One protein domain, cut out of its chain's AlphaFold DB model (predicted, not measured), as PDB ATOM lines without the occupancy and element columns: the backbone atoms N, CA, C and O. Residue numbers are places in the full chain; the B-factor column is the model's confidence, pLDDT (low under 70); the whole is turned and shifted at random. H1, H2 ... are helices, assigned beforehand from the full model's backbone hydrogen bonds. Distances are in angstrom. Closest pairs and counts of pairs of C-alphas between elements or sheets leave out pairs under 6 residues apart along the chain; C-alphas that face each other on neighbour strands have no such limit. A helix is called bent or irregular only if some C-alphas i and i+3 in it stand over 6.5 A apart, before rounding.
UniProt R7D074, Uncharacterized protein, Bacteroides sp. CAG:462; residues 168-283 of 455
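What this domain is: This is residues 168 to 283 of the 455 residues of an uncharacterized protein of Bacteroides sp. CAG:462 (UniProt R7D074). Picture one long, kinked helix, H3, with two shorter helices packed on it: H1 beside its first part, and H2 across it farther along. Away from these three, the long link of residues 218 to 247 folds back along H3 and turns again, leading to three short helices, H4, H5 and H6, which are set among loops and touch no helix; H4 lies at the far end from H1 and H2. The printed part has 116 residues with six named helices, in the order H1 to H6, and no named strand; the class is all helix, with 59 residues in the helices. The whole is compact, with a radius of gyration of the C-alphas of 14.0 A and spans of 42 by 36 by 21 A.

How they stand to each other: Begin with H3, residues 197 to 217, which has a kink of 27 degrees near residue 204. H1, residues 168 to 173, touches it at residues 197 to 204 alone; look at the closest C-alphas, those of Val 169 and Ala 197, 5.9 A apart. The two run the same way at a shallow tilt of 26 degrees. H2, residues 178 to 188, touches H3 at residues 203 to 210 alone and stands about perpendicular to it, at 78 degrees; the closest C-alphas are those of Val 187 and Ala 207, 6.2 A apart. H1 and H2 are apart, but only just, at 8.3 A. Farther out, H5, residues 259 to 268, and H6, residues 276 to 279, are close but not clearly touching, the closest C-alphas being those of Cys 266 and Glu 276, 8.0 A apart. H4, residues 248 to 254, is apart from the other five helices. In H2, H4 and H5 every O i to N i+4 pair is within hydrogen-bond range; H1 has 1 of 2, H3 has 15 of 17, and H6 is too short for such a pair.

Where its parts are: Find C-alpha 197 at (-48.948, -26.952, -44.993); from there H3 runs 30.2 A to C-alpha 217 at (-39.782, -51.753, -30.357). It is irregular, with C-alphas 198 and 201 7.3 A apart. H1 begins at C-alpha 168, at (-54.275, -29.152, -47.541), and runs 10.0 A; it is irregular too, with C-alphas 168 and 171 7.5 A apart. H2 measures 15.6 A, H5 14.0 A and H4 9.7 A. H6, 5.3 A long, ends at C-alpha 279, at (-41.384, -54.012, -50.329).

The domain as a whole: Look for the two C-alphas farthest apart at Gln 192 and Arg 252, 42.4 A from each other. The printed part has no cut. The link from H3 to H4 is long, with 30 residues; H1 to H2 and H4 to H5 are tight links, and H2 to H3 and H5 to H6 are short ones. The mean pLDDT of the printed part is 93.5, and no printed residue is under 70.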
ATOM      1  N   ASN A 168     -55.512 -29.870 -47.213       93.06
ATOM      2  CA  ASN A 168     -54.275 -29.152 -47.541       93.06
ATOM      3  C   ASN A 168     -53.021 -29.993 -47.265       93.06
ATOM      4  O   ASN A 168     -51.969 -29.757 -47.858       93.06
ATOM      5  N   VAL A 169     -53.131 -30.981 -46.374       95.81
ATOM      6  CA  VAL A 169     -52.022 -31.844 -45.950       95.81
ATOM      7  C   VAL A 169     -52.177 -33.300 -46.391       95.81
ATOM      8  O   VAL A 169     -51.325 -34.132 -46.095       95.81
ATOM      9  N   THR A 170     -53.216 -33.617 -47.170       96.19
ATOM     10  CA  THR A 170     -53.484 -34.978 -47.667       96.19
ATOM     11  C   THR A 170     -52.313 -35.539 -48.475       96.19
ATOM     12  O   THR A 170     -52.006 -36.719 -48.360       96.19
ATOM     13  N   ARG A 171     -51.584 -34.700 -49.225       94.69
ATOM     14  CA  ARG A 171     -50.372 -35.136 -49.944       94.69
ATOM     15  C   ARG A 171     -49.254 -35.647 -49.025       94.69
ATOM     16  O   ARG A 171     -48.399 -36.384 -49.492       94.69
ATOM     17  N   PHE A 172     -49.246 -35.225 -47.760       96.56
ATOM     18  CA  PHE A 172     -48.231 -35.588 -46.774       96.56
ATOM     19  C   PHE A 172     -48.675 -36.761 -45.902       96.56
ATOM     20  O   PHE A 172     -47.850 -37.574 -45.520       96.56
ATOM     21  N   PHE A 173     -49.962 -36.868 -45.571       97.00
ATOM     22  CA  PHE A 173     -50.437 -37.846 -44.581       97.00
ATOM     23  C   PHE A 173     -51.429 -38.874 -45.141       97.00
ATOM     24  O   PHE A 173     -51.798 -39.818 -44.447       97.00
ATOM     25  N   GLY A 174     -51.862 -38.722 -46.393       96.25
ATOM     26  CA  GLY A 174     -52.878 -39.569 -47.008       96.25
ATOM     27  C   GLY A 174     -54.282 -39.327 -46.446       96.25
ATOM     28  O   GLY A 174     -54.608 -38.246 -45.942       96.25
ATOM     29  N   THR A 175     -55.135 -40.344 -46.558       96.00
ATOM     30  CA  THR A 175     -56.527 -40.303 -46.085       96.00
ATOM     31  C   THR A 175     -56.579 -40.133 -44.570       96.00
ATOM     32  O   THR A 175     -55.762 -40.702 -43.846       96.00
ATOM     33  N   TRP A 176     -57.533 -39.344 -44.079       96.31
ATOM     34  CA  TRP A 176     -57.727 -39.174 -42.645       96.31
ATOM     35  C   TRP A 176     -58.227 -40.469 -41.998       96.31
ATOM     36  O   TRP A 176     -59.168 -41.090 -42.489       96.31
ATOM     37  N   THR A 177     -57.626 -40.822 -40.868       94.81
ATOM     38  CA  THR A 177     -58.176 -41.775 -39.901       94.81
ATOM     39  C   THR A 177     -58.005 -41.195 -38.502       94.81
ATOM     40  O   THR A 177     -57.152 -40.326 -38.275       94.81
ATOM     41  N   LEU A 178     -58.816 -41.676 -37.564       92.44
ATOM     42  CA  LEU A 178     -58.771 -41.268 -36.165       92.44
ATOM     43  C   LEU A 178     -57.386 -41.524 -35.553       92.44
ATOM     44  O   LEU A 178     -56.764 -40.622 -34.994       92.44
ATOM     45  N   GLU A 179     -56.885 -42.745 -35.715       92.19
ATOM     46  CA  GLU A 179     -55.622 -43.217 -35.150       92.19
ATOM     47  C   GLU A 179     -54.449 -42.398 -35.693       92.19
ATOM     48  O   GLU A 179     -53.576 -41.967 -34.938       92.19
ATOM     49  N   LYS A 180     -54.468 -42.110 -37.000       94.88
ATOM     50  CA  LYS A 180     -53.458 -41.279 -37.657       94.88
ATOM     51  C   LYS A 180     -53.488 -39.846 -37.143       94.88
ATOM     52  O   LYS A 180     -52.431 -39.256 -36.942       94.88
ATOM     53  N   HIS A 181     -54.671 -39.277 -36.927       94.19
ATOM     54  CA  HIS A 181     -54.788 -37.919 -36.404       94.19
ATOM     55  C   HIS A 181     -54.214 -37.795 -34.988       94.19
ATOM     56  O   HIS A 181     -53.406 -36.900 -34.740       94.19
ATOM     57  N   ILE A 182     -54.559 -38.735 -34.102       92.50
ATOM     58  CA  ILE A 182     -54.012 -38.801 -32.739       92.50
ATOM     59  C   ILE A 182     -52.494 -38.968 -32.774       92.50
ATOM     60  O   ILE A 182     -51.773 -38.241 -32.089       92.50
ATOM     61  N   PHE A 183     -51.998 -39.894 -33.596       94.25
ATOM     62  CA  PHE A 183     -50.568 -40.132 -33.751       94.25
ATOM     63  C   PHE A 183     -49.820 -38.878 -34.219       94.25
ATOM     64  O   PHE A 183     -48.852 -38.462 -33.586       94.25
ATOM     65  N   LEU A 184     -50.295 -38.230 -35.286       95.94
ATOM     66  CA  LEU A 184     -49.650 -37.045 -35.852       95.94
ATOM     67  C   LEU A 184     -49.643 -35.869 -34.875       95.94
ATOM     68  O   LEU A 184     -48.610 -35.221 -34.728       95.94
ATOM     69  N   ALA A 185     -50.744 -35.602 -34.170       94.88
ATOM     70  CA  ALA A 185     -50.771 -34.524 -33.184       94.88
ATOM     71  C   ALA A 185     -49.742 -34.747 -32.061       94.88
ATOM     72  O   ALA A 185     -49.048 -33.815 -31.659       94.88
ATOM     73  N   ARG A 186     -49.581 -35.997 -31.605       92.81
ATOM     74  CA  ARG A 186     -48.595 -36.363 -30.576       92.81
ATOM     75  C   ARG A 186     -47.158 -36.248 -31.074       92.81
ATOM     76  O   ARG A 186     -46.337 -35.649 -30.390       92.81
ATOM     77  N   VAL A 187     -46.856 -36.778 -32.262       94.38
ATOM     78  CA  VAL A 187     -45.499 -36.716 -32.834       94.38
ATOM     79  C   VAL A 187     -45.088 -35.279 -33.141       94.38
ATOM     80  O   VAL A 187     -43.948 -34.894 -32.896       94.38
ATOM     81  N   THR A 188     -46.010 -34.474 -33.665       93.50
ATOM     82  CA  THR A 188     -45.731 -33.071 -33.999       93.50
ATOM     83  C   THR A 188     -45.754 -32.153 -32.779       93.50
ATOM     84  O   THR A 188     -45.253 -31.031 -32.862       93.50
ATOM     85  N   GLY A 189     -46.335 -32.600 -31.659       93.06
ATOM     86  CA  GLY A 189     -46.556 -31.774 -30.473       93.06
ATOM     87  C   GLY A 189     -47.488 -30.585 -30.735       93.06
ATOM     88  O   GLY A 189     -47.392 -29.571 -30.046       93.06
ATOM     89  N   ASN A 190     -48.334 -30.673 -31.762       91.44
ATOM     90  CA  ASN A 190     -49.158 -29.580 -32.262       91.44
ATOM     91  C   ASN A 190     -50.527 -30.132 -32.677       91.44
ATOM     92  O   ASN A 190     -50.606 -30.990 -33.544       91.44
ATOM     93  N   ASP A 191     -51.612 -29.637 -32.091       88.94
ATOM     94  CA  ASP A 191     -52.995 -30.011 -32.421       88.94
ATOM     95  C   ASP A 191     -53.494 -29.318 -33.703       88.94
ATOM     96  O   ASP A 191     -54.395 -29.807 -34.383       88.94
ATOM     97  N   GLN A 192     -52.845 -28.219 -34.097       91.50
ATOM     98  CA  GLN A 192     -53.126 -27.442 -35.304       91.50
ATOM     99  C   GLN A 192     -52.114 -27.701 -36.431       91.50
ATOM    100  O   GLN A 192     -51.991 -26.888 -37.348       91.50
ATOM    101  N   TYR A 193     -51.403 -28.833 -36.423       92.81
ATOM    102  CA  TYR A 193     -50.371 -29.176 -37.419       92.81
ATOM    103  C   TYR A 193     -50.860 -29.172 -38.882       92.81
ATOM    104  O   TYR A 193     -50.059 -29.095 -39.810       92.81
ATOM    105  N   THR A 194     -52.175 -29.239 -39.107       94.56
ATOM    106  CA  THR A 194     -52.787 -29.157 -40.445       94.56
ATOM    107  C   THR A 194     -52.967 -27.723 -40.961       94.56
ATOM    108  O   THR A 194     -53.279 -27.534 -42.135       94.56
ATOM    109  N   SER A 195     -52.790 -26.709 -40.105       93.56
ATOM    110  CA  SER A 195     -52.999 -25.293 -40.447       93.56
ATOM    111  C   SER A 195     -51.872 -24.692 -41.292       93.56
ATOM    112  O   SER A 195     -52.138 -23.819 -42.117       93.56
ATOM    113  N   ASP A 196     -50.643 -25.196 -41.145       91.62
ATOM    114  CA  ASP A 196     -49.474 -24.766 -41.908       91.62
ATOM    115  C   ASP A 196     -48.937 -25.912 -42.775       91.62
ATOM    116  O   ASP A 196     -48.124 -26.737 -42.358       91.62
ATOM    117  N   ALA A 197     -49.381 -25.943 -44.032       91.75
ATOM    118  CA  ALA A 197     -48.948 -26.952 -44.993       91.75
ATOM    119  C   ALA A 197     -47.457 -26.842 -45.372       91.75
ATOM    120  O   ALA A 197     -46.928 -27.786 -45.964       91.75
ATOM    121  N   SER A 198     -46.769 -25.734 -45.055       91.75
ATOM    122  CA  SER A 198     -45.327 -25.601 -45.313       91.75
ATOM    123  C   SER A 198     -44.492 -26.509 -44.405       91.75
ATOM    124  O   SER A 198     -43.437 -26.987 -44.817       91.75
ATOM    125  N   MET A 199     -45.017 -26.846 -43.223       93.88
ATOM    126  CA  MET A 199     -44.396 -27.779 -42.281       93.88
ATOM    127  C   MET A 199     -44.679 -29.251 -42.605       93.88
ATOM    128  O   MET A 199     -44.072 -30.137 -42.002       93.88
ATOM    129  N   GLY A 200     -45.564 -29.537 -43.565       94.25
ATOM    130  CA  GLY A 200     -46.059 -30.890 -43.826       94.25
ATOM    131  C   GLY A 200     -44.975 -31.914 -44.172       94.25
ATOM    132  O   GLY A 200     -45.071 -33.056 -43.733       94.25
ATOM    133  N   GLU A 201     -43.916 -31.510 -44.881       95.31
ATOM    134  CA  GLU A 201     -42.775 -32.392 -45.167       95.31
ATOM    135  C   GLU A 201     -42.010 -32.761 -43.888       95.31
ATOM    136  O   GLU A 201     -41.763 -33.937 -43.634       95.31
ATOM    137  N   SER A 202     -41.716 -31.775 -43.032       95.69
ATOM    138  CA  SER A 202     -41.020 -32.003 -41.757       95.69
ATOM    139  C   SER A 202     -41.806 -32.924 -40.823       95.69
ATOM    140  O   SER A 202     -41.247 -33.838 -40.217       95.69
ATOM    141  N   TYR A 203     -43.123 -32.723 -40.754       96.94
ATOM    142  CA  TYR A 203     -44.019 -33.532 -39.942       96.94
ATOM    143  C   TYR A 203     -44.183 -34.939 -40.509       96.94
ATOM    144  O   TYR A 203     -44.255 -35.886 -39.733       96.94
ATOM    145  N   ASN A 204     -44.199 -35.101 -41.834       97.75
ATOM    146  CA  ASN A 204     -44.196 -36.423 -42.453       97.75
ATOM    147  C   ASN A 204     -42.924 -37.198 -42.090       97.75
ATOM    148  O   ASN A 204     -43.037 -38.320 -41.605       97.75
ATOM    149  N   VAL A 205     -41.742 -36.593 -42.250       97.06
ATOM    150  CA  VAL A 205     -40.464 -37.238 -41.902       97.06
ATOM    151  C   VAL A 205     -40.445 -37.650 -40.428       97.06
ATOM    152  O   VAL A 205     -40.181 -38.811 -40.122       97.06
ATOM    153  N   ALA A 206     -40.825 -36.744 -39.522       96.75
ATOM    154  CA  ALA A 206     -40.905 -37.046 -38.093       96.75
ATOM    155  C   ALA A 206     -41.889 -38.189 -37.779       96.75
ATOM    156  O   ALA A 206     -41.594 -39.057 -36.958       96.75
ATOM    157  N   ALA A 207     -43.047 -38.214 -38.442       97.25
ATOM    158  CA  ALA A 207     -44.062 -39.245 -38.257       97.25
ATOM    159  C   ALA A 207     -43.612 -40.619 -38.773       97.25
ATOM    160  O   ALA A 207     -43.802 -41.619 -38.081       97.25
ATOM    161  N   VAL A 208     -42.975 -40.673 -39.947       97.25
ATOM    162  CA  VAL A 208     -42.412 -41.907 -40.514       97.25
ATOM    163  C   VAL A 208     -41.306 -42.464 -39.614       97.25
ATOM    164  O   VAL A 208     -41.312 -43.648 -39.281       97.25
ATOM    165  N   ASP A 209     -40.381 -41.629 -39.149       95.19
ATOM    166  CA  ASP A 209     -39.287 -42.103 -38.296       95.19
ATOM    167  C   ASP A 209     -39.779 -42.513 -36.895       95.19
ATOM    168  O   ASP A 209     -39.332 -43.524 -36.338       95.19
ATOM    169  N   SER A 210     -40.770 -41.800 -36.346       95.31
ATOM    170  CA  SER A 210     -41.412 -42.174 -35.082       95.31
ATOM    171  C   SER A 210     -42.135 -43.517 -35.186       95.31
ATOM    172  O   SER A 210     -41.971 -44.363 -34.304       95.31
ATOM    173  N   ILE A 211     -42.880 -43.761 -36.269       94.31
ATOM    174  CA  ILE A 211     -43.628 -45.012 -36.404       94.31
ATOM    175  C   ILE A 211     -42.719 -46.213 -36.664       94.31
ATOM    176  O   ILE A 211     -42.961 -47.298 -36.138       94.31
ATOM    177  N   ARG A 212     -41.624 -46.018 -37.405       92.94
ATOM    178  CA  ARG A 212     -40.587 -47.045 -37.575       92.94
ATOM    179  C   ARG A 212     -39.946 -47.420 -36.246       92.94
ATOM    180  O   ARG A 212     -39.753 -48.606 -35.993       92.94
ATOM    181  N   THR A 213     -39.646 -46.431 -35.404       92.31
ATOM    182  CA  THR A 213     -39.106 -46.668 -34.055       92.31
ATOM    183  C   THR A 213     -40.093 -47.489 -33.229       92.31
ATOM    184  O   THR A 213     -39.725 -48.529 -32.693       92.31
ATOM    185  N   TYR A 214     -41.369 -47.093 -33.228       92.06
ATOM    186  CA  TYR A 214     -42.426 -47.825 -32.536       92.06
ATOM    187  C   TYR A 214     -42.549 -49.281 -33.017       92.06
ATOM    188  O   TYR A 214     -42.527 -50.196 -32.201       92.06
ATOM    189  N   TYR A 215     -42.609 -49.533 -34.329       91.06
ATOM    190  CA  TYR A 215     -42.712 -50.901 -34.858       91.06
ATOM    191  C   TYR A 215     -41.439 -51.737 -34.673       91.06
ATOM    192  O   TYR A 215     -41.517 -52.964 -34.661       91.06
ATOM    193  N   ALA A 216     -40.273 -51.107 -34.520       88.81
ATOM    194  CA  ALA A 216     -39.047 -51.810 -34.157       88.81
ATOM    195  C   ALA A 216     -39.054 -52.256 -32.682       88.81
ATOM    196  O   ALA A 216     -38.548 -53.333 -32.369       88.81
ATOM    197  N   GLU A 217     -39.633 -51.450 -31.789       91.69
ATOM    198  CA  GLU A 217     -39.782 -51.753 -30.357       91.69
ATOM    199  C   GLU A 217     -40.967 -52.690 -30.063       91.69
ATOM    200  O   GLU A 217     -40.932 -53.439 -29.086       91.69
ATOM    201  N   HIS A 218     -41.979 -52.685 -30.936       91.12
ATOM    202  CA  HIS A 218     -43.218 -53.457 -30.831       91.12
ATOM    203  C   HIS A 218     -43.490 -54.253 -32.120       91.12
ATOM    204  O   HIS A 218     -44.416 -53.929 -32.869       91.12
ATOM    205  N   PRO A 219     -42.689 -55.289 -32.425       88.56
ATOM    206  CA  PRO A 219     -42.806 -56.047 -33.674       88.56
ATOM    207  C   PRO A 219     -44.145 -56.786 -33.832       88.56
ATOM    208  O   PRO A 219     -44.524 -57.140 -34.947       88.56
ATOM    209  N   GLU A 220     -44.859 -57.037 -32.736       91.69
ATOM    210  CA  GLU A 220     -46.196 -57.631 -32.707       91.69
ATOM    211  C   GLU A 220     -47.329 -56.645 -33.020       91.69
ATOM    212  O   GLU A 220     -48.467 -57.078 -33.218       91.69
ATOM    213  N   ALA A 221     -47.049 -55.338 -33.027       89.88
ATOM    214  CA  ALA A 221     -48.067 -54.323 -33.237       89.88
ATOM    215  C   ALA A 221     -48.629 -54.392 -34.663       89.88
ATOM    216  O   ALA A 221     -47.897 -54.527 -35.647       89.88
ATOM    217  N   GLU A 222     -49.950 -54.257 -34.782       89.75
ATOM    218  CA  GLU A 222     -50.599 -54.196 -36.086       89.75
ATOM    219  C   GLU A 222     -50.221 -52.893 -36.804       89.75
ATOM    220  O   GLU A 222     -50.311 -51.790 -36.251       89.75
ATOM    221  N   LYS A 223     -49.791 -53.013 -38.061       90.44
ATOM    222  CA  LYS A 223     -49.385 -51.871 -38.881       90.44
ATOM    223  C   LYS A 223     -50.602 -51.259 -39.568       90.44
ATOM    224  O   LYS A 223     -50.940 -51.641 -40.682       90.44
ATOM    225  N   THR A 224     -51.278 -50.332 -38.894       90.50
ATOM    226  CA  THR A 224     -52.541 -49.739 -39.379       90.50
ATOM    227  C   THR A 224     -52.432 -48.278 -39.807       90.50
ATOM    228  O   THR A 224     -53.288 -47.791 -40.542       90.50
ATOM    229  N   ILE A 225     -51.395 -47.558 -39.374       95.25
ATOM    230  CA  ILE A 225     -51.217 -46.140 -39.704       95.25
ATOM    231  C   ILE A 225     -50.435 -46.046 -41.017       95.25
ATOM    232  O   ILE A 225     -49.236 -46.322 -41.051       95.25
ATOM    233  N   ASP A 226     -51.116 -45.644 -42.092       95.69
ATOM    234  CA  ASP A 226     -50.581 -45.520 -43.449       95.69
ATOM    235  C   ASP A 226     -50.174 -44.073 -43.780       95.69
ATOM    236  O   ASP A 226     -50.966 -43.232 -44.208       95.69
ATOM    237  N   ILE A 227     -48.901 -43.747 -43.589       97.75
ATOM    238  CA  ILE A 227     -48.335 -42.448 -43.959       97.75
ATOM    239  C   ILE A 227     -47.548 -42.626 -45.261       97.75
ATOM    240  O   ILE A 227     -46.647 -43.468 -45.298       97.75
ATOM    241  N   PRO A 228     -47.869 -41.880 -46.336       97.75
ATOM    242  CA  PRO A 228     -47.109 -41.935 -47.580       97.75
ATOM    243  C   PRO A 228     -45.638 -41.575 -47.363       97.75
ATOM    244  O   PRO A 228     -45.336 -40.580 -46.699       97.75
ATOM    245  N   LEU A 229     -44.728 -42.338 -47.966       97.56
ATOM    246  CA  LEU A 229     -43.320 -41.963 -48.047       97.56
ATOM    247  C   LEU A 229     -43.127 -41.047 -49.263       97.56
ATOM    248  O   LEU A 229     -43.465 -41.396 -50.394       97.56
ATOM    249  N   LEU A 230     -42.622 -39.843 -49.017       95.75
ATOM    250  CA  LEU A 230     -42.564 -38.760 -49.992       95.75
ATOM    251  C   LEU A 230     -41.245 -38.769 -50.761       95.75
ATOM    252  O   LEU A 230     -40.204 -39.156 -50.231       95.75
ATOM    253  N   ALA A 231     -41.259 -38.242 -51.986       92.94
ATOM    254  CA  ALA A 231     -40.022 -37.827 -52.629       92.94
ATOM    255  C   ALA A 231     -39.443 -36.626 -51.877       92.94
ATOM    256  O   ALA A 231     -40.057 -35.561 -51.825       92.94
ATOM    257  N   ILE A 232     -38.250 -36.811 -51.315       87.44
ATOM    258  CA  ILE A 232     -37.530 -35.779 -50.573       87.44
ATOM    259  C   ILE A 232     -36.367 -35.280 -51.425       87.44
ATOM    260  O   ILE A 232     -35.538 -36.058 -51.902       87.44
ATOM    261  N   SER A 233     -36.304 -33.965 -51.622       84.12
ATOM    262  CA  SER A 233     -35.192 -33.319 -52.320       84.12
ATOM    263  C   SER A 233     -33.892 -33.470 -51.527       84.12
ATOM    264  O   SER A 233     -33.897 -33.349 -50.303       84.12
ATOM    265  N   MET A 234     -32.757 -33.622 -52.216       81.81
ATOM    266  CA  MET A 234     -31.436 -33.617 -51.566       81.81
ATOM    267  C   MET A 234     -31.138 -32.299 -50.831       81.81
ATOM    268  O   MET A 234     -30.296 -32.253 -49.942       81.81
ATOM    269  N   TRP A 235     -31.827 -31.221 -51.215       83.56
ATOM    270  CA  TRP A 235     -31.696 -29.894 -50.614       83.56
ATOM    271  C   TRP A 235     -32.645 -29.677 -49.435       83.56
ATOM    272  O   TRP A 235     -32.607 -28.613 -48.815       83.56
ATOM    273  N   SER A 236     -33.521 -30.644 -49.143       87.88
ATOM    274  CA  SER A 236     -34.406 -30.539 -47.992       87.88
ATOM    275  C   SER A 236     -33.601 -30.663 -46.695       87.88
ATOM    276  O   SER A 236     -32.762 -31.564 -46.581       87.88
ATOM    277  N   PRO A 237     -33.858 -29.806 -45.692       91.31
ATOM    278  CA  PRO A 237     -33.300 -29.994 -44.358       91.31
ATOM    279  C   PRO A 237     -33.920 -31.196 -43.628       91.31
ATOM    280  O   PRO A 237     -33.406 -31.598 -42.586       91.31
ATOM    281  N   TYR A 238     -35.013 -31.762 -44.148       93.38
ATOM    282  CA  TYR A 238     -35.706 -32.914 -43.584       93.38
ATOM    283  C   TYR A 238     -35.374 -34.141 -44.424       93.38
ATOM    284  O   TYR A 238     -35.593 -34.141 -45.629       93.38
ATOM    285  N   GLN A 239     -34.822 -35.178 -43.805       93.69
ATOM    286  CA  GLN A 239     -34.414 -36.405 -44.486       93.69
ATOM    287  C   GLN A 239     -34.838 -37.598 -43.638       93.69
ATOM    288  O   GLN A 239     -34.667 -37.564 -42.421       93.69
ATOM    289  N   TYR A 240     -35.355 -38.647 -44.274       95.25
ATOM    290  CA  TYR A 240     -35.672 -39.889 -43.574       95.25
ATOM    291  C   TYR A 240     -34.406 -40.531 -43.012       95.25
ATOM    292  O   TYR A 240     -33.422 -40.713 -43.741       95.25
ATOM    293  N   ALA A 241     -34.459 -40.959 -41.754       94.81
ATOM    294  CA  ALA A 241     -33.426 -41.817 -41.197       94.81
ATOM    295  C   ALA A 241     -33.325 -43.141 -41.976       94.81
ATOM    296  O   ALA A 241     -34.308 -43.624 -42.547       94.81
ATOM    297  N   GLN A 242     -32.128 -43.736 -41.988       94.81
ATOM    298  CA  GLN A 242     -31.928 -45.072 -42.549       94.81
ATOM    299  C   GLN A 242     -32.839 -46.076 -41.823       94.81
ATOM    300  O   GLN A 242     -32.755 -46.173 -40.595       94.81
ATOM    301  N   PRO A 243     -33.683 -46.841 -42.544       93.38
ATOM    302  CA  PRO A 243     -34.543 -47.834 -41.917       93.38
ATOM    303  C   PRO A 243     -33.728 -48.916 -41.189       93.38
ATOM    304  O   PRO A 243     -32.678 -49.334 -41.687       93.38
ATOM    305  N   PRO A 244     -34.214 -49.448 -40.050       90.00
ATOM    306  CA  PRO A 244     -33.464 -50.409 -39.234       90.00
ATOM    307  C   PRO A 244     -33.213 -51.756 -39.929       90.00
ATOM    308  O   PRO A 244     -32.317 -52.498 -39.534       90.00
ATOM    309  N   TYR A 245     -33.988 -52.085 -40.967       90.00
ATOM    310  CA  TYR A 245     -33.809 -53.300 -41.764       90.00
ATOM    311  C   TYR A 245     -32.744 -53.155 -42.867       90.00
ATOM    312  O   TYR A 245     -32.334 -54.162 -43.452       90.00
ATOM    313  N   TRP A 246     -32.285 -51.929 -43.155       94.12
ATOM    314  CA  TRP A 246     -31.310 -51.661 -44.209       94.12
ATOM    315  C   TRP A 246     -29.935 -52.216 -43.830       94.12
ATOM    316  O   TRP A 246     -29.373 -51.872 -42.789       94.12
ATOM    317  N   ASN A 247     -29.380 -53.078 -44.677       94.25
ATOM    318  CA  ASN A 247     -28.156 -53.828 -44.395       94.25
ATOM    319  C   ASN A 247     -27.288 -53.992 -45.655       94.25
ATOM    320  O   ASN A 247     -27.660 -53.547 -46.735       94.25
ATOM    321  N   ALA A 248     -26.162 -54.704 -45.541       95.69
ATOM    322  CA  ALA A 248     -25.220 -54.897 -46.647       95.69
ATOM    323  C   ALA A 248     -25.833 -55.543 -47.910       95.69
ATOM    324  O   ALA A 248     -25.339 -55.318 -49.014       95.69
ATOM    325  N   LEU A 249     -26.900 -56.342 -47.773       96.38
ATOM    326  CA  LEU A 249     -27.611 -56.877 -48.934       96.38
ATOM    327  C   LEU A 249     -28.379 -55.763 -49.656       96.38
ATOM    328  O   LEU A 249     -28.346 -55.703 -50.880       96.38
ATOM    329  N   HIS A 250     -28.994 -54.840 -48.916       97.06
ATOM    330  CA  HIS A 250     -29.611 -53.649 -49.498       97.06
ATOM    331  C   HIS A 250     -28.560 -52.770 -50.173       97.06
ATOM    332  O   HIS A 250     -28.776 -52.357 -51.305       97.06
ATOM    333  N   ASP A 251     -27.394 -52.572 -49.550       95.62
ATOM    334  CA  ASP A 251     -26.310 -51.783 -50.150       95.62
ATOM    335  C   ASP A 251     -25.822 -52.377 -51.480       95.62
ATOM    336  O   ASP A 251     -25.551 -51.639 -52.425       95.62
ATOM    337  N   ARG A 252     -25.765 -53.712 -51.602       94.75
ATOM    338  CA  ARG A 252     -25.433 -54.376 -52.874       94.75
ATOM    339  C   ARG A 252     -26.431 -54.026 -53.980       94.75
ATOM    340  O   ARG A 252     -26.015 -53.769 -55.106       94.75
ATOM    341  N   TYR A 253     -27.728 -54.074 -53.679       96.44
ATOM    342  CA  TYR A 253     -28.787 -53.921 -54.680       96.44
ATOM    343  C   TYR A 253     -29.223 -52.472 -54.893       96.44
ATOM    344  O   TYR A 253     -29.745 -52.150 -55.949       96.44
ATOM    345  N   LEU A 254     -29.039 -51.580 -53.930       95.50
ATOM    346  CA  LEU A 254     -29.573 -50.216 -53.983       95.50
ATOM    347  C   LEU A 254     -28.495 -49.150 -53.777       95.50
ATOM    348  O   LEU A 254     -28.768 -47.972 -53.989       95.50
ATOM    349  N   GLY A 255     -27.260 -49.552 -53.463       93.75
ATOM    350  CA  GLY A 255     -26.185 -48.649 -53.067       93.75
ATOM    351  C   GLY A 255     -26.321 -48.224 -51.605       93.75
ATOM    352  O   GLY A 255     -27.294 -48.561 -50.932       93.75
ATOM    353  N   SER A 256     -25.339 -47.469 -51.112       93.38
ATOM    354  CA  SER A 256     -25.395 -46.889 -49.766       93.38
ATOM    355  C   SER A 256     -26.688 -46.099 -49.566       93.38
ATOM    356  O   SER A 256     -27.112 -45.371 -50.470       93.38
ATOM    357  N   TYR A 257     -27.281 -46.205 -48.373       94.62
ATOM    358  CA  TYR A 257     -28.543 -45.532 -48.070       94.62
ATOM    359  C   TYR A 257     -28.497 -44.039 -48.428       94.62
ATOM    360  O   TYR A 257     -27.655 -43.277 -47.945       94.62
ATOM    361  N   ASN A 258     -29.439 -43.634 -49.276       92.44
ATOM    362  CA  ASN A 258     -29.631 -42.264 -49.720       92.44
ATOM    363  C   ASN A 258     -31.126 -41.921 -49.565       92.44
ATOM    364  O   ASN A 258     -31.956 -42.530 -50.247       92.44
ATOM    365  N   PRO A 259     -31.485 -40.947 -48.709       92.94
ATOM    366  CA  PRO A 259     -32.882 -40.611 -48.429       92.94
ATOM    367  C   PRO A 259     -33.624 -40.033 -49.644       92.94
ATOM    368  O   PRO A 259     -34.824 -40.267 -49.790       92.94
ATOM    369  N   THR A 260     -32.932 -39.345 -50.558       90.88
ATOM    370  CA  THR A 260     -33.516 -38.857 -51.814       90.88
ATOM    371  C   THR A 260     -33.888 -40.017 -52.728       90.88
ATOM    372  O   THR A 260     -35.020 -40.064 -53.208       90.88
ATOM    373  N   MET A 261     -32.983 -40.977 -52.940       93.25
ATOM    374  CA  MET A 261     -33.290 -42.192 -53.708       93.25
ATOM    375  C   MET A 261     -34.456 -42.952 -53.076       93.25
ATOM    376  O   MET A 261     -35.440 -43.256 -53.750       93.25
ATOM    377  N   PHE A 262     -34.363 -43.194 -51.770       95.25
ATOM    378  CA  PHE A 262     -35.349 -43.951 -51.018       95.25
ATOM    379  C   PHE A 262     -36.746 -43.318 -51.110       95.25
ATOM    380  O   PHE A 262     -37.707 -43.992 -51.479       95.25
ATOM    381  N   GLY A 263     -36.859 -42.011 -50.859       95.00
ATOM    382  CA  GLY A 263     -38.128 -41.290 -50.938       95.00
ATOM    383  C   GLY A 263     -38.720 -41.250 -52.351       95.00
ATOM    384  O   GLY A 263     -39.911 -41.497 -52.530       95.00
ATOM    385  N   ASN A 264     -37.896 -40.998 -53.378       93.62
ATOM    386  CA  ASN A 264     -38.367 -40.978 -54.770       93.62
ATOM    387  C   ASN A 264     -38.819 -42.366 -55.248       93.62
ATOM    388  O   ASN A 264     -39.836 -42.469 -55.940       93.62
ATOM    389  N   TYR A 265     -38.106 -43.429 -54.862       96.25
ATOM    390  CA  TYR A 265     -38.546 -44.804 -55.099       96.25
ATOM    391  C   TYR A 265     -39.912 -45.050 -54.458       96.25
ATOM    392  O   TYR A 265     -40.860 -45.453 -55.131       96.25
ATOM    393  N   CYS A 266     -40.023 -44.755 -53.162       96.94
ATOM    394  CA  CYS A 266     -41.230 -45.018 -52.396       96.94
ATOM    395  C   CYS A 266     -42.444 -44.280 -52.966       96.94
ATOM    396  O   CYS A 266     -43.490 -44.893 -53.176       96.94
ATOM    397  N   GLN A 267     -42.291 -43.000 -53.308       94.88
ATOM    398  CA  GLN A 267     -43.362 -42.228 -53.930       94.88
ATOM    399  C   GLN A 267     -43.767 -42.794 -55.300       94.88
ATOM    400  O   GLN A 267     -44.957 -42.872 -55.596       94.88
ATOM    401  N   SER A 268     -42.803 -43.234 -56.119       94.56
ATOM    402  CA  SER A 268     -43.075 -43.792 -57.454       94.56
ATOM    403  C   SER A 268     -43.911 -45.076 -57.408       94.56
ATOM    404  O   SER A 268     -44.661 -45.357 -58.342       94.56
ATOM    405  N   TYR A 269     -43.803 -45.839 -56.318       96.50
ATOM    406  CA  TYR A 269     -44.482 -47.124 -56.140       96.50
ATOM    407  C   TYR A 269     -45.565 -47.111 -55.051       96.50
ATOM    408  O   TYR A 269     -46.053 -48.172 -54.670       96.50
ATOM    409  N   ASN A 270     -45.995 -45.925 -54.596       95.69
ATOM    410  CA  ASN A 270     -47.015 -45.745 -53.551       95.69
ATOM    411  C   ASN A 270     -46.707 -46.519 -52.256       95.69
ATOM    412  O   ASN A 270     -47.589 -47.128 -51.641       95.69
ATOM    413  N   ILE A 271     -45.441 -46.499 -51.850       97.56
ATOM    414  CA  ILE A 271     -44.990 -47.089 -50.594       97.56
ATOM    415  C   ILE A 271     -45.362 -46.162 -49.430       97.56
ATOM    416  O   ILE A 271     -45.271 -44.934 -49.513       97.56
ATOM    417  N   ASN A 272     -45.814 -46.765 -48.339       96.81
ATOM    418  CA  ASN A 272     -46.238 -46.115 -47.107       96.81
ATOM    419  C   ASN A 272     -45.732 -46.915 -45.894       96.81
ATOM    420  O   ASN A 272     -45.200 -48.015 -46.026       96.81
ATOM    421  N   THR A 273     -45.926 -46.381 -44.696       95.88
ATOM    422  CA  THR A 273     -45.452 -46.988 -43.439       95.88
ATOM    423  C   THR A 273     -46.026 -48.376 -43.126       95.88
ATOM    424  O   THR A 273     -45.501 -49.062 -42.250       95.88
ATOM    425  N   VAL A 274     -47.078 -48.819 -43.824       94.44
ATOM    426  CA  VAL A 274     -47.662 -50.158 -43.660       94.44
ATOM    427  C   VAL A 274     -46.958 -51.186 -44.546       94.44
ATOM    428  O   VAL A 274     -46.633 -52.270 -44.065       94.44
ATOM    429  N   ASN A 275     -46.694 -50.856 -45.816       94.44
ATOM    430  CA  ASN A 275     -46.145 -51.797 -46.804       94.44
ATOM    431  C   ASN A 275     -44.627 -51.669 -47.043       94.44
ATOM    432  O   ASN A 275     -44.050 -52.519 -47.716       94.44
ATOM    433  N   GLU A 276     -43.975 -50.647 -46.482       94.94
ATOM    434  CA  GLU A 276     -42.538 -50.389 -46.641       94.94
ATOM    435  C   GLU A 276     -41.679 -51.626 -46.344       94.94
ATOM    436  O   GLU A 276     -40.832 -52.007 -47.150       94.94
ATOM    437  N   TYR A 277     -41.906 -52.272 -45.198       91.12
ATOM    438  CA  TYR A 277     -41.105 -53.426 -44.786       91.12
ATOM    439  C   TYR A 277     -41.222 -54.595 -45.770       91.12
ATOM    440  O   TYR A 277     -40.229 -55.262 -46.047       91.12
ATOM    441  N   ASP A 278     -42.421 -54.820 -46.309       91.31
ATOM    442  CA  ASP A 278     -42.675 -55.919 -47.235       91.31
ATOM    443  C   ASP A 278     -41.986 -55.656 -48.581       91.31
ATOM    444  O   ASP A 278     -41.312 -56.544 -49.105       91.31
ATOM    445  N   GLU A 279     -42.065 -54.420 -49.092       95.62
ATOM    446  CA  GLU A 279     -41.384 -54.012 -50.329       95.62
ATOM    447  C   GLU A 279     -39.867 -54.185 -50.219       95.62
ATOM    448  O   GLU A 279     -39.236 -54.677 -51.149       95.62
ATOM    449  N   PHE A 280     -39.270 -53.847 -49.073       94.56
ATOM    450  CA  PHE A 280     -37.828 -53.962 -48.844       94.56
ATOM    451  C   PHE A 280     -37.435 -55.208 -48.044       94.56
ATOM    452  O   PHE A 280     -36.394 -55.230 -47.387       94.56
ATOM    453  N   THR A 281     -38.233 -56.276 -48.102       85.88
ATOM    454  CA  THR A 281     -37.882 -57.532 -47.427       85.88
ATOM    455  C   THR A 281     -36.495 -58.004 -47.883       85.88
ATOM    456  O   THR A 281     -36.236 -58.137 -49.082       85.88
ATOM    457  N   GLY A 282     -35.611 -58.309 -46.928       79.50
ATOM    458  CA  GLY A 282     -34.190 -58.615 -47.156       79.50
ATOM    459  C   GLY A 282     -33.878 -59.982 -47.783       79.50
ATOM    460  O   GLY A 282     -32.896 -60.608 -47.394       79.50
ATOM    461  N   THR A 283     -34.704 -60.472 -48.711       91.88
ATOM    462  CA  THR A 283     -34.379 -61.649 -49.534       91.88
ATOM    463  C   THR A 283     -33.725 -61.216 -50.842       91.88
ATOM    464  O   THR A 283     -34.023 -60.145 -51.368       91.88
TER     465      THR A 283